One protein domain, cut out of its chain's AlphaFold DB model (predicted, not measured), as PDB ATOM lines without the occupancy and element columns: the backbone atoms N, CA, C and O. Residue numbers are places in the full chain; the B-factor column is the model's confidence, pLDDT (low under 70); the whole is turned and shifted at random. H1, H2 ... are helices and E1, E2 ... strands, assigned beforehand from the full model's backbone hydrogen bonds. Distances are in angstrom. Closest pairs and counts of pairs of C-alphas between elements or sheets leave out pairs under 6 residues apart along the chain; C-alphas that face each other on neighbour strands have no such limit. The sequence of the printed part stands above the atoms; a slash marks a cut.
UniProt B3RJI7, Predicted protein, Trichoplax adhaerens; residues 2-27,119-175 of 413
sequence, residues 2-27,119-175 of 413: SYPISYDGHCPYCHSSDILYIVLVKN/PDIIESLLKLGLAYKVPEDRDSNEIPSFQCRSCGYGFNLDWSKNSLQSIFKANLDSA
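What this domain is: This is residues 2 to 27 and 119 to 175 of the 413 residues of the protein "Predicted protein" of Trichoplax adhaerens (UniProt B3RJI7). What is its shape? A strongly twisted, mixed sheet, order E2 E1 E3 E4, has H1 over its E2 edge and H2 grazing it. Made of what? Of 83 printed residues, under half lie in named elements, E1 H1 E2 E3 E4 H2 along the chain. It is mixed in class and compact, with radius of gyration of the C-alphas 12.4 A and spans 36 by 27 by 25 A.

Where its parts are: Where are the strands? E1, residues 19 to 25, starts at C-alpha (-32.056, -9.490, 30.715); E2 is 131 to 135, E3 146 to 148, E4 154 to 157. The helices? H1 is 120 to 127; H2, 164 to 175, ends at (-18.511, -15.735, 37.502).

How they stand to each other: What pairs? E1 is parallel to E2, N 23 to O 132 being 2.8 A; E3 and E4 form a hairpin. The helices? H1 stands up over E2 and only just touches H2, with 3 C-alpha pairs within 8 A.

The domain as a whole: What is cut? Residues 28 to 118 are, C-alphas 27 and 119 being 18.3 A apart. Low confidence? Residues 138 and 140 have pLDDT under 70.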
ATOM      1  N   SER A   2     -49.021 -10.877  21.388       90.62
ATOM      2  CA  SER A   2     -47.731 -11.519  21.062       90.62
ATOM      3  C   SER A   2     -46.564 -10.663  21.563       90.62
ATOM      4  O   SER A   2     -46.507  -9.471  21.263       90.62
ATOM      5  N   TYR A   3     -45.653 -11.257  22.336       95.75
ATOM      6  CA  TYR A   3     -44.413 -10.603  22.754       95.75
ATOM      7  C   TYR A   3     -43.457 -10.450  21.566       95.75
ATOM      8  O   TYR A   3     -43.381 -11.357  20.735       95.75
ATOM      9  N   PRO A   4     -42.695  -9.346  21.481       97.31
ATOM     10  CA  PRO A   4     -41.703  -9.189  20.425       97.31
ATOM     11  C   PRO A   4     -40.625 -10.271  20.533       97.31
ATOM     12  O   PRO A   4     -40.328 -10.767  21.622       97.31
ATOM     13  N   ILE A   5     -40.032 -10.615  19.392       97.44
ATOM     14  CA  ILE A   5     -38.974 -11.620  19.289       97.44
ATOM     15  C   ILE A   5     -37.640 -10.901  19.090       97.44
ATOM     16  O   ILE A   5     -37.503 -10.095  18.169       97.44
ATOM     17  N   SER A   6     -36.665 -11.193  19.946       97.69
ATOM     18  CA  SER A   6     -35.280 -10.749  19.796       97.69
ATOM     19  C   SER A   6     -34.446 -11.811  19.076       97.69
ATOM     20  O   SER A   6     -34.570 -13.012  19.341       97.69
ATOM     21  N   TYR A   7     -33.600 -11.355  18.151       96.75
ATOM     22  CA  TYR A   7     -32.727 -12.203  17.335       96.75
ATOM     23  C   TYR A   7     -31.281 -12.235  17.824       96.75
ATOM     24  O   TYR A   7     -30.521 -13.076  17.355       96.75
ATOM     25  N   ASP A   8     -30.903 -11.333  18.722       96.38
ATOM     26  CA  ASP A   8     -29.526 -11.087  19.156       96.38
ATOM     27  C   ASP A   8     -29.346 -11.221  20.675       96.38
ATOM     28  O   ASP A   8     -28.282 -10.900  21.200       96.38
ATOM     29  N   GLY A   9     -30.391 -11.632  21.397       95.25
ATOM     30  CA  GLY A   9     -30.372 -11.709  22.855       95.25
ATOM     31  C   GLY A   9     -30.575 -10.368  23.565       95.25
ATOM     32  O   GLY A   9     -30.633 -10.353  24.792       95.25
ATOM     33  N   HIS A  10     -30.717  -9.254  22.839       97.50
ATOM     34  CA  HIS A  10     -30.916  -7.931  23.431       97.50
ATOM     35  C   HIS A  10     -32.400  -7.576  23.498       97.50
ATOM     36  O   HIS A  10     -33.214  -8.036  22.691       97.50
ATOM     37  N   CYS A  11     -32.770  -6.730  24.460       97.94
ATOM     38  CA  CYS A  11     -34.144  -6.264  24.575       97.94
ATOM     39  C   CYS A  11     -34.572  -5.507  23.299       97.94
ATOM     40  O   CYS A  11     -33.942  -4.506  22.959       97.94
ATOM     41  N   PRO A  12     -35.680  -5.877  22.635       97.81
ATOM     42  CA  PRO A  12     -36.114  -5.213  21.402       97.81
ATOM     43  C   PRO A  12     -36.607  -3.773  21.620       97.81
ATOM     44  O   PRO A  12     -36.780  -3.034  20.657       97.81
ATOM     45  N   TYR A  13     -36.848  -3.371  22.873       97.69
ATOM     46  CA  TYR A  13     -37.337  -2.033  23.213       97.69
ATOM     47  C   TYR A  13     -36.220  -1.035  23.524       97.69
ATOM     48  O   TYR A  13     -36.340   0.136  23.182       97.69
ATOM     49  N   CYS A  14     -35.153  -1.469  24.203       97.81
ATOM     50  CA  CYS A  14     -34.082  -0.577  24.668       97.81
ATOM     51  C   CYS A  14     -32.667  -1.060  24.323       97.81
ATOM     52  O   CYS A  14     -31.704  -0.423  24.737       97.81
ATOM     53  N   HIS A  15     -32.533  -2.184  23.613       97.50
ATOM     54  CA  HIS A  15     -31.263  -2.826  23.250       97.50
ATOM     55  C   HIS A  15     -30.345  -3.178  24.431       97.50
ATOM     56  O   HIS A  15     -29.167  -3.459  24.238       97.50
ATOM     57  N   SER A  16     -30.870  -3.198  25.658       97.25
ATOM     58  CA  SER A  16     -30.105  -3.625  26.829       97.25
ATOM     59  C   SER A  16     -29.823  -5.128  26.782       97.25
ATOM     60  O   SER A  16     -30.710  -5.921  26.450       97.25
ATOM     61  N   SER A  17     -28.597  -5.502  27.148       96.62
ATOM     62  CA  SER A  17     -28.174  -6.884  27.395       96.62
ATOM     63  C   SER A  17     -28.489  -7.354  28.823       96.62
ATOM     64  O   SER A  17     -28.267  -8.518  29.149       96.62
ATOM     65  N   ASP A  18     -28.986  -6.465  29.693       97.06
ATOM     66  CA  ASP A  18     -29.370  -6.796  31.068       97.06
ATOM     67  C   ASP A  18     -30.786  -7.393  31.084       97.06
ATOM     68  O   ASP A  18     -31.808  -6.696  31.177       97.06
ATOM     69  N   ILE A  19     -30.833  -8.709  30.892       97.69
ATOM     70  CA  ILE A  19     -32.056  -9.490  30.715       97.69
ATOM     71  C   ILE A  19     -32.122 -10.632  31.731       97.69
ATOM     72  O   ILE A  19     -31.107 -11.174  32.164       97.69
ATOM     73  N   LEU A  20     -33.344 -10.991  32.109       97.75
ATOM     74  CA  LEU A  20     -33.670 -11.989  33.116       97.75
ATOM     75  C   LEU A  20     -34.456 -13.128  32.455       97.75
ATOM     76  O   LEU A  20     -35.428 -12.870  31.742       97.75
ATOM     77  N   TYR A  21     -34.041 -14.373  32.678       97.75
ATOM     78  CA  TYR A  21     -34.708 -15.555  32.127       97.75
ATOM     79  C   TYR A  21     -35.843 -16.045  33.038       97.75
ATOM     80  O   TYR A  21     -35.658 -16.211  34.247       97.75
ATOM     81  N   ILE A  22     -37.020 -16.295  32.461       96.69
ATOM     82  CA  ILE A  22     -38.211 -16.738  33.194       96.69
ATOM     83  C   ILE A  22     -38.346 -18.255  33.074       96.69
ATOM     84  O   ILE A  22     -38.589 -18.791  31.994       96.69
ATOM     85  N   VAL A  23     -38.216 -18.957  34.199       95.69
ATOM     86  CA  VAL A  23     -38.372 -20.412  34.274       95.69
ATOM     87  C   VAL A  23     -39.788 -20.734  34.730       95.69
ATOM     88  O   VAL A  23     -40.131 -20.521  35.893       95.69
ATOM     89  N   LEU A  24     -40.608 -21.273  33.830       94.19
ATOM     90  CA  LEU A  24     -41.938 -21.763  34.184       94.19
ATOM     91  C   LEU A  24     -41.825 -23.089  34.938       94.19
ATOM     92  O   LEU A  24     -41.217 -24.046  34.455       94.19
ATOM     93  N   VAL A  25     -42.404 -23.136  36.134       92.94
ATOM     94  CA  VAL A  25     -42.423 -24.321  36.993       92.94
ATOM     95  C   VAL A  25     -43.842 -24.861  37.044       92.94
ATOM     96  O   VAL A  25     -44.770 -24.174  37.471       92.94
ATOM     97  N   LYS A  26     -44.006 -26.124  36.639       91.00
ATOM     98  CA  LYS A  26     -45.263 -26.851  36.818       91.00
ATOM     99  C   LYS A  26     -45.501 -27.051  38.302       91.00
ATOM    100  O   LYS A  26     -44.766 -27.789  38.954       91.00
ATOM    101  N   ASN A  27     -46.537 -26.407  38.829       85.50
ATOM    102  CA  ASN A  27     -47.024 -26.739  40.156       85.50
ATOM    103  C   ASN A  27     -47.607 -28.153  40.090       85.50
ATOM    104  O   ASN A  27     -48.691 -28.375  39.549       85.50
ATOM    105  N   PRO A 119     -31.432 -28.363  33.956       93.88
ATOM    106  CA  PRO A 119     -30.135 -28.289  33.297       93.88
ATOM    107  C   PRO A 119     -29.171 -27.397  34.095       93.88
ATOM    108  O   PRO A 119     -29.569 -26.304  34.506       93.88
ATOM    109  N   ASP A 120     -27.911 -27.816  34.249       94.06
ATOM    110  CA  ASP A 120     -26.883 -27.129  35.061       94.06
ATOM    111  C   ASP A 120     -26.750 -25.634  34.744       94.06
ATOM    112  O   ASP A 120     -26.484 -24.801  35.617       94.06
ATOM    113  N   ILE A 121     -26.987 -25.268  33.480       95.19
ATOM    114  CA  ILE A 121     -26.994 -23.874  33.044       95.19
ATOM    115  C   ILE A 121     -28.099 -23.062  33.721       95.19
ATOM    116  O   ILE A 121     -27.852 -21.940  34.148       95.19
ATOM    117  N   ILE A 122     -29.306 -23.610  33.858       95.19
ATOM    118  CA  ILE A 122     -30.425 -22.903  34.486       95.19
ATOM    119  C   ILE A 122     -30.178 -22.779  35.989       95.19
ATOM    120  O   ILE A 122     -30.449 -21.726  36.562       95.19
ATOM    121  N   GLU A 123     -29.614 -23.806  36.627       94.94
ATOM    122  CA  GLU A 123     -29.222 -23.719  38.037       94.94
ATOM    123  C   GLU A 123     -28.156 -22.650  38.275       94.94
ATOM    124  O   GLU A 123     -28.265 -21.870  39.221       94.94
ATOM    125  N   SER A 124     -27.159 -22.573  37.394       95.44
ATOM    126  CA  SER A 124     -26.134 -21.527  37.436       95.44
ATOM    127  C   SER A 124     -26.746 -20.135  37.259       95.44
ATOM    128  O   SER A 124     -26.444 -19.231  38.033       95.44
ATOM    129  N   LEU A 125     -27.679 -19.963  36.316       96.06
ATOM    130  CA  LEU A 125     -28.382 -18.688  36.122       96.06
ATOM    131  C   LEU A 125     -29.248 -18.298  37.327       96.06
ATOM    132  O   LEU A 125     -29.285 -17.123  37.691       96.06
ATOM    133  N   LEU A 126     -29.914 -19.262  37.971       95.94
ATOM    134  CA  LEU A 126     -30.681 -19.035  39.200       95.94
ATOM    135  C   LEU A 126     -29.766 -18.607  40.357       95.94
ATOM    136  O   LEU A 126     -30.094 -17.660  41.068       95.94
ATOM    137  N   LYS A 127     -28.604 -19.255  40.518       96.06
ATOM    138  CA  LYS A 127     -27.596 -18.886  41.529       96.06
ATOM    139  C   LYS A 127     -27.031 -17.482  41.300       96.06
ATOM    140  O   LYS A 127     -26.766 -16.776  42.265       96.06
ATOM    141  N   LEU A 128     -26.881 -17.071  40.040       95.81
ATOM    142  CA  LEU A 128     -26.397 -15.740  39.659       95.81
ATOM    143  C   LEU A 128     -27.486 -14.652  39.678       95.81
ATOM    144  O   LEU A 128     -27.187 -13.495  39.396       95.81
ATOM    145  N   GLY A 129     -28.749 -14.993  39.961       96.19
ATOM    146  CA  GLY A 129     -29.860 -14.037  39.901       96.19
ATOM    147  C   GLY A 129     -30.182 -13.544  38.482       96.19
ATOM    148  O   GLY A 129     -30.798 -12.493  38.322       96.19
ATOM    149  N   LEU A 130     -29.768 -14.294  37.453       97.00
ATOM    150  CA  LEU A 130     -30.050 -14.034  36.034       97.00
ATOM    151  C   LEU A 130     -31.283 -14.798  35.528       97.00
ATOM    152  O   LEU A 130     -31.738 -14.585  34.404       97.00
ATOM    153  N   ALA A 131     -31.841 -15.679  36.355       97.50
ATOM    154  CA  ALA A 131     -33.102 -16.356  36.108       97.50
ATOM    155  C   ALA A 131     -33.975 -16.354  37.368       97.50
ATOM    156  O   ALA A 131     -33.461 -16.257  38.483       97.50
ATOM    157  N   TYR A 132     -35.289 -16.510  37.204       96.56
ATOM    158  CA  TYR A 132     -36.219 -16.723  38.318       96.56
ATOM    159  C   TYR A 132     -37.344 -17.685  37.938       96.56
ATOM    160  O   TYR A 132     -37.650 -17.885  36.764       96.56
ATOM    161  N   LYS A 133     -37.943 -18.308  38.956       95.25
ATOM    162  CA  LYS A 133     -39.009 -19.303  38.805       95.25
ATOM    163  C   LYS A 133     -40.382 -18.640  38.903       95.25
ATOM    164  O   LYS A 133     -40.620 -17.865  39.828       95.25
ATOM    165  N   VAL A 134     -41.283 -18.984  37.988       94.00
ATOM    166  CA  VAL A 134     -42.682 -18.539  37.980       94.00
ATOM    167  C   VAL A 134     -43.589 -19.767  37.908       94.00
ATOM    168  O   VAL A 134     -43.355 -20.625  37.055       94.00
ATOM    169  N   PRO A 135     -44.596 -19.895  38.787       91.50
ATOM    170  CA  PRO A 135     -45.545 -20.997  38.707       91.50
ATOM    171  C   PRO A 135     -46.391 -20.905  37.425       91.50
ATOM    172  O   PRO A 135     -46.786 -19.821  36.998       91.50
ATOM    173  N   GLU A 136     -46.670 -22.053  36.806       89.69
ATOM    174  CA  GLU A 136     -47.465 -22.153  35.565       89.69
ATOM    175  C   GLU A 136     -48.983 -21.943  35.790       89.69
ATOM    176  O   GLU A 136     -49.772 -22.007  34.854       89.69
ATOM    177  N   ASP A 137     -49.418 -21.689  37.026       82.00
ATOM    178  CA  ASP A 137     -50.829 -21.570  37.429       82.00
ATOM    179  C   ASP A 137     -51.526 -20.278  36.962       82.00
ATOM    180  O   ASP A 137     -52.755 -20.179  37.013       82.00
ATOM    181  N   ARG A 138     -50.771 -19.298  36.464       64.56
ATOM    182  CA  ARG A 138     -51.312 -18.089  35.835       64.56
ATOM    183  C   ARG A 138     -51.399 -18.307  34.341       64.56
ATOM    184  O   ARG A 138     -50.334 -18.416  33.755       64.56
ATOM    185  N   ASP A 139     -52.612 -18.331  33.771       70.50
ATOM    186  CA  ASP A 139     -52.940 -18.274  32.329       70.50
ATOM    187  C   ASP A 139     -51.698 -18.221  31.413       70.50
ATOM    188  O   ASP A 139     -51.327 -17.189  30.850       70.50
ATOM    189  N   SER A 140     -51.004 -19.361  31.328       63.22
ATOM    190  CA  SER A 140     -49.555 -19.443  31.066       63.22
ATOM    191  C   SER A 140     -49.161 -19.164  29.623       63.22
ATOM    192  O   SER A 140     -47.981 -19.079  29.286       63.22
ATOM    193  N   ASN A 141     -50.158 -18.952  28.771       72.81
ATOM    194  CA  ASN A 141     -49.976 -18.657  27.361       72.81
ATOM    195  C   ASN A 141     -49.458 -17.232  27.110       72.81
ATOM    196  O   ASN A 141     -49.084 -16.920  25.982       72.81
ATOM    197  N   GLU A 142     -49.427 -16.373  28.133       86.00
ATOM    198  CA  GLU A 142     -48.993 -14.981  28.005       86.00
ATOM    199  C   GLU A 142     -47.801 -14.627  28.903       86.00
ATOM    200  O   GLU A 142     -47.637 -13.467  29.248       86.00
ATOM    201  N   ILE A 143     -46.937 -15.571  29.289       93.12
ATOM    202  CA  ILE A 143     -45.699 -15.216  30.005       93.12
ATOM    203  C   ILE A 143     -44.533 -15.174  29.003       93.12
ATOM    204  O   ILE A 143     -44.306 -16.153  28.288       93.12
ATOM    205  N   PRO A 144     -43.790 -14.056  28.906       96.19
ATOM    206  CA  PRO A 144     -42.621 -13.967  28.039       96.19
ATOM    207  C   PRO A 144     -41.508 -14.883  28.562       96.19
ATOM    208  O   PRO A 144     -41.415 -15.144  29.757       96.19
ATOM    209  N   SER A 145     -40.622 -15.354  27.686       95.81
ATOM    210  CA  SER A 145     -39.466 -16.152  28.131       95.81
ATOM    211  C   SER A 145     -38.395 -15.298  28.827       95.81
ATOM    212  O   SER A 145     -37.626 -15.812  29.640       95.81
ATOM    213  N   PHE A 146     -38.335 -13.999  28.515       97.56
ATOM    214  CA  PHE A 146     -37.341 -13.065  29.041       97.56
ATOM    215  C   PHE A 146     -37.980 -11.756  29.486       97.56
ATOM    216  O   PHE A 146     -38.947 -11.284  28.885       97.56
ATOM    217  N   GLN A 147     -37.382 -11.131  30.496       97.88
ATOM    218  CA  GLN A 147     -37.724  -9.790  30.953       97.88
ATOM    219  C   GLN A 147     -36.477  -8.908  30.961       97.88
ATOM    220  O   GLN A 147     -35.456  -9.268  31.538       97.88
ATOM    221  N   CYS A 148     -36.541  -7.735  30.336       98.25
ATOM    222  CA  CYS A 148     -35.449  -6.771  30.425       98.25
ATOM    223  C   CYS A 148     -35.462  -6.077  31.788       98.25
ATOM    224  O   CYS A 148     -36.486  -5.519  32.186       98.25
ATOM    225  N   ARG A 149     -34.322  -6.050  32.483       97.00
ATOM    226  CA  ARG A 149     -34.205  -5.394  33.795       97.00
ATOM    227  C   ARG A 149     -34.172  -3.873  33.677       97.00
ATOM    228  O   ARG A 149     -34.668  -3.187  34.562       97.00
ATOM    229  N   SER A 150     -33.662  -3.344  32.563       97.25
ATOM    230  CA  SER A 150     -33.567  -1.895  32.346       97.25
ATOM    231  C   SER A 150     -34.919  -1.229  32.066       97.25
ATOM    232  O   SER A 150     -35.143  -0.111  32.514       97.25
ATOM    233  N   CYS A 151     -35.815  -1.880  31.313       97.38
ATOM    234  CA  CYS A 151     -37.107  -1.293  30.920       97.38
ATOM    235  C   CYS A 151     -38.338  -2.073  31.410       97.38
ATOM    236  O   CYS A 151     -39.461  -1.633  31.188       97.38
ATOM    237  N   GLY A 152     -38.156  -3.233  32.047       97.00
ATOM    238  CA  GLY A 152     -39.233  -4.058  32.605       97.00
ATOM    239  C   GLY A 152     -40.047  -4.856  31.581       97.00
ATOM    240  O   GLY A 152     -40.855  -5.696  31.980       97.00
ATOM    241  N   TYR A 153     -39.845  -4.632  30.279       97.50
ATOM    242  CA  TYR A 153     -40.631  -5.276  29.230       97.50
ATOM    243  C   TYR A 153     -40.241  -6.737  28.993       97.50
ATOM    244  O   TYR A 153     -39.065  -7.108  28.981       97.50
ATOM    245  N   GLY A 154     -41.271  -7.542  28.742       97.25
ATOM    246  CA  GLY A 154     -41.162  -8.936  28.345       97.25
ATOM    247  C   GLY A 154     -40.932  -9.126  26.849       97.25
ATOM    248  O   GLY A 154     -41.507  -8.398  26.035       97.25
ATOM    249  N   PHE A 155     -40.126 -10.116  26.482       97.81
ATOM    250  CA  PHE A 155     -39.905 -10.516  25.094       97.81
ATOM    251  C   PHE A 155     -39.553 -12.008  24.989       97.81
ATOM    252  O   PHE A 155     -39.248 -12.669  25.983       97.81
ATOM    253  N   ASN A 156     -39.618 -12.544  23.773       97.12
ATOM    254  CA  ASN A 156     -39.217 -13.914  23.457       97.12
ATOM    255  C   ASN A 156     -37.926 -13.914  22.633       97.12
ATOM    256  O   ASN A 156     -37.593 -12.922  21.988       97.12
ATOM    257  N   LEU A 157     -37.205 -15.032  22.633       95.50
ATOM    258  CA  LEU A 157     -36.033 -15.215  21.784       95.50
ATOM    259  C   LEU A 157     -36.337 -16.101  20.590       95.50
ATOM    260  O   LEU A 157     -37.102 -17.061  20.685       95.50
ATOM    261  N   ASP A 158     -35.654 -15.815  19.488       96.19
ATOM    262  CA  ASP A 158     -35.520 -16.763  18.395       96.19
ATOM    263  C   ASP A 158     -34.473 -17.829  18.758       96.19
ATOM    264  O   ASP A 158     -33.264 -17.648  18.563       96.19
ATOM    265  N   TRP A 159     -34.954 -18.951  19.297       94.56
ATOM    266  CA  TRP A 159     -34.138 -20.109  19.675       94.56
ATOM    267  C   TRP A 159     -33.424 -20.774  18.490       94.56
ATOM    268  O   TRP A 159     -32.498 -21.550  18.705       94.56
ATOM    269  N   SER A 160     -33.810 -20.475  17.242       96.12
ATOM    270  CA  SER A 160     -33.087 -20.984  16.068       96.12
ATOM    271  C   SER A 160     -31.727 -20.307  15.873       96.12
ATOM    272  O   SER A 160     -30.838 -20.876  15.241       96.12
ATOM    273  N   LYS A 161     -31.554 -19.101  16.431       95.00
ATOM    274  CA  LYS A 161     -30.331 -18.292  16.308       95.00
ATOM    275  C   LYS A 161     -29.571 -18.147  17.618       95.00
ATOM    276  O   LYS A 161     -28.372 -17.893  17.590       95.00
ATOM    277  N   ASN A 162     -30.262 -18.291  18.748       96.12
ATOM    278  CA  ASN A 162     -29.707 -18.020  20.065       96.12
ATOM    279  C   ASN A 162     -29.799 -19.238  20.977       96.12
ATOM    280  O   ASN A 162     -30.790 -19.965  20.987       96.12
ATOM    281  N   SER A 163     -28.781 -19.397  21.817       96.06
ATOM    282  CA  SER A 163     -28.780 -20.332  22.940       96.06
ATOM    283  C   SER A 163     -28.612 -19.579  24.260       96.06
ATOM    284  O   SER A 163     -27.984 -18.517  24.302       96.06
ATOM    285  N   LEU A 164     -29.116 -20.145  25.365       95.38
ATOM    286  CA  LEU A 164     -28.890 -19.586  26.708       95.38
ATOM    287  C   LEU A 164     -27.394 -19.383  26.988       95.38
ATOM    288  O   LEU A 164     -27.004 -18.369  27.557       95.38
ATOM    289  N   GLN A 165     -26.560 -20.316  26.517       95.25
ATOM    290  CA  GLN A 165     -25.107 -20.203  26.601       95.25
ATOM    291  C   GLN A 165     -24.614 -18.960  25.871       95.25
ATOM    292  O   GLN A 165     -23.921 -18.168  26.482       95.25
ATOM    293  N   SER A 166     -24.995 -18.739  24.608       94.94
ATOM    294  CA  SER A 166     -24.510 -17.588  23.828       94.94
ATOM    295  C   SER A 166     -24.851 -16.233  24.453       94.94
ATOM    296  O   SER A 166     -24.031 -15.322  24.411       94.94
ATOM    297  N   ILE A 167     -26.021 -16.127  25.086       95.69
ATOM    298  CA  ILE A 167     -26.521 -14.883  25.678       95.69
ATOM    299  C   ILE A 167     -25.844 -14.596  27.013       95.69
ATOM    300  O   ILE A 167     -25.404 -13.477  27.265       95.69
ATOM    301  N   PHE A 168     -25.731 -15.612  27.868       96.00
ATOM    302  CA  PHE A 168     -25.196 -15.448  29.216       96.00
ATOM    303  C   PHE A 168     -23.714 -15.812  29.336       96.00
ATOM    304  O   PHE A 168     -23.173 -15.741  30.437       96.00
ATOM    305  N   LYS A 169     -23.031 -16.153  28.233       93.62
ATOM    306  CA  LYS A 169     -21.621 -16.575  28.238       93.62
ATOM    307  C   LYS A 169     -20.723 -15.575  28.949       93.62
ATOM    308  O   LYS A 169     -19.952 -15.959  29.814       93.62
ATOM    309  N   ALA A 170     -20.864 -14.287  28.631       89.88
ATOM    310  CA  ALA A 170     -20.052 -13.239  29.242       89.88
ATOM    311  C   ALA A 170     -20.217 -13.189  30.773       89.88
ATOM    312  O   ALA A 170     -19.246 -12.952  31.493       89.88
ATOM    313  N   ASN A 171     -21.426 -13.462  31.271       92.25
ATOM    314  CA  ASN A 171     -21.728 -13.463  32.700       92.25
ATOM    315  C   ASN A 171     -21.237 -14.749  33.380       92.25
ATOM    316  O   ASN A 171     -20.682 -14.681  34.475       92.25
ATOM    317  N   LEU A 172     -21.396 -15.902  32.722       92.06
ATOM    318  CA  LEU A 172     -20.921 -17.195  33.220       92.06
ATOM    319  C   LEU A 172     -19.387 -17.235  33.292       92.06
ATOM    320  O   LEU A 172     -18.838 -17.522  34.352       92.06
ATOM    321  N   ASP A 173     -18.701 -16.822  32.224       93.38
ATOM    322  CA  ASP A 173     -17.233 -16.768  32.169       93.38
ATOM    323  C   ASP A 173     -16.663 -15.806  33.235       93.38
ATOM    324  O   ASP A 173     -15.578 -16.027  33.779       93.38
ATOM    325  N   SER A 174     -17.383 -14.719  33.540       90.69
ATOM    326  CA  SER A 174     -16.988 -13.760  34.582       90.69
ATOM    327  C   SER A 174     -17.174 -14.329  35.991       90.69
ATOM    328  O   SER A 174     -16.314 -14.125  36.848       90.69
ATOM    329  N   ALA A 175     -18.259 -15.073  36.226       89.44
ATOM    330  CA  ALA A 175     -18.511 -15.735  37.502       89.44
ATOM    331  C   ALA A 175     -17.464 -16.823  37.798       89.44
ATOM    332  O   ALA A 175     -16.927 -16.877  38.905       89.44
TER     333      ALA A 175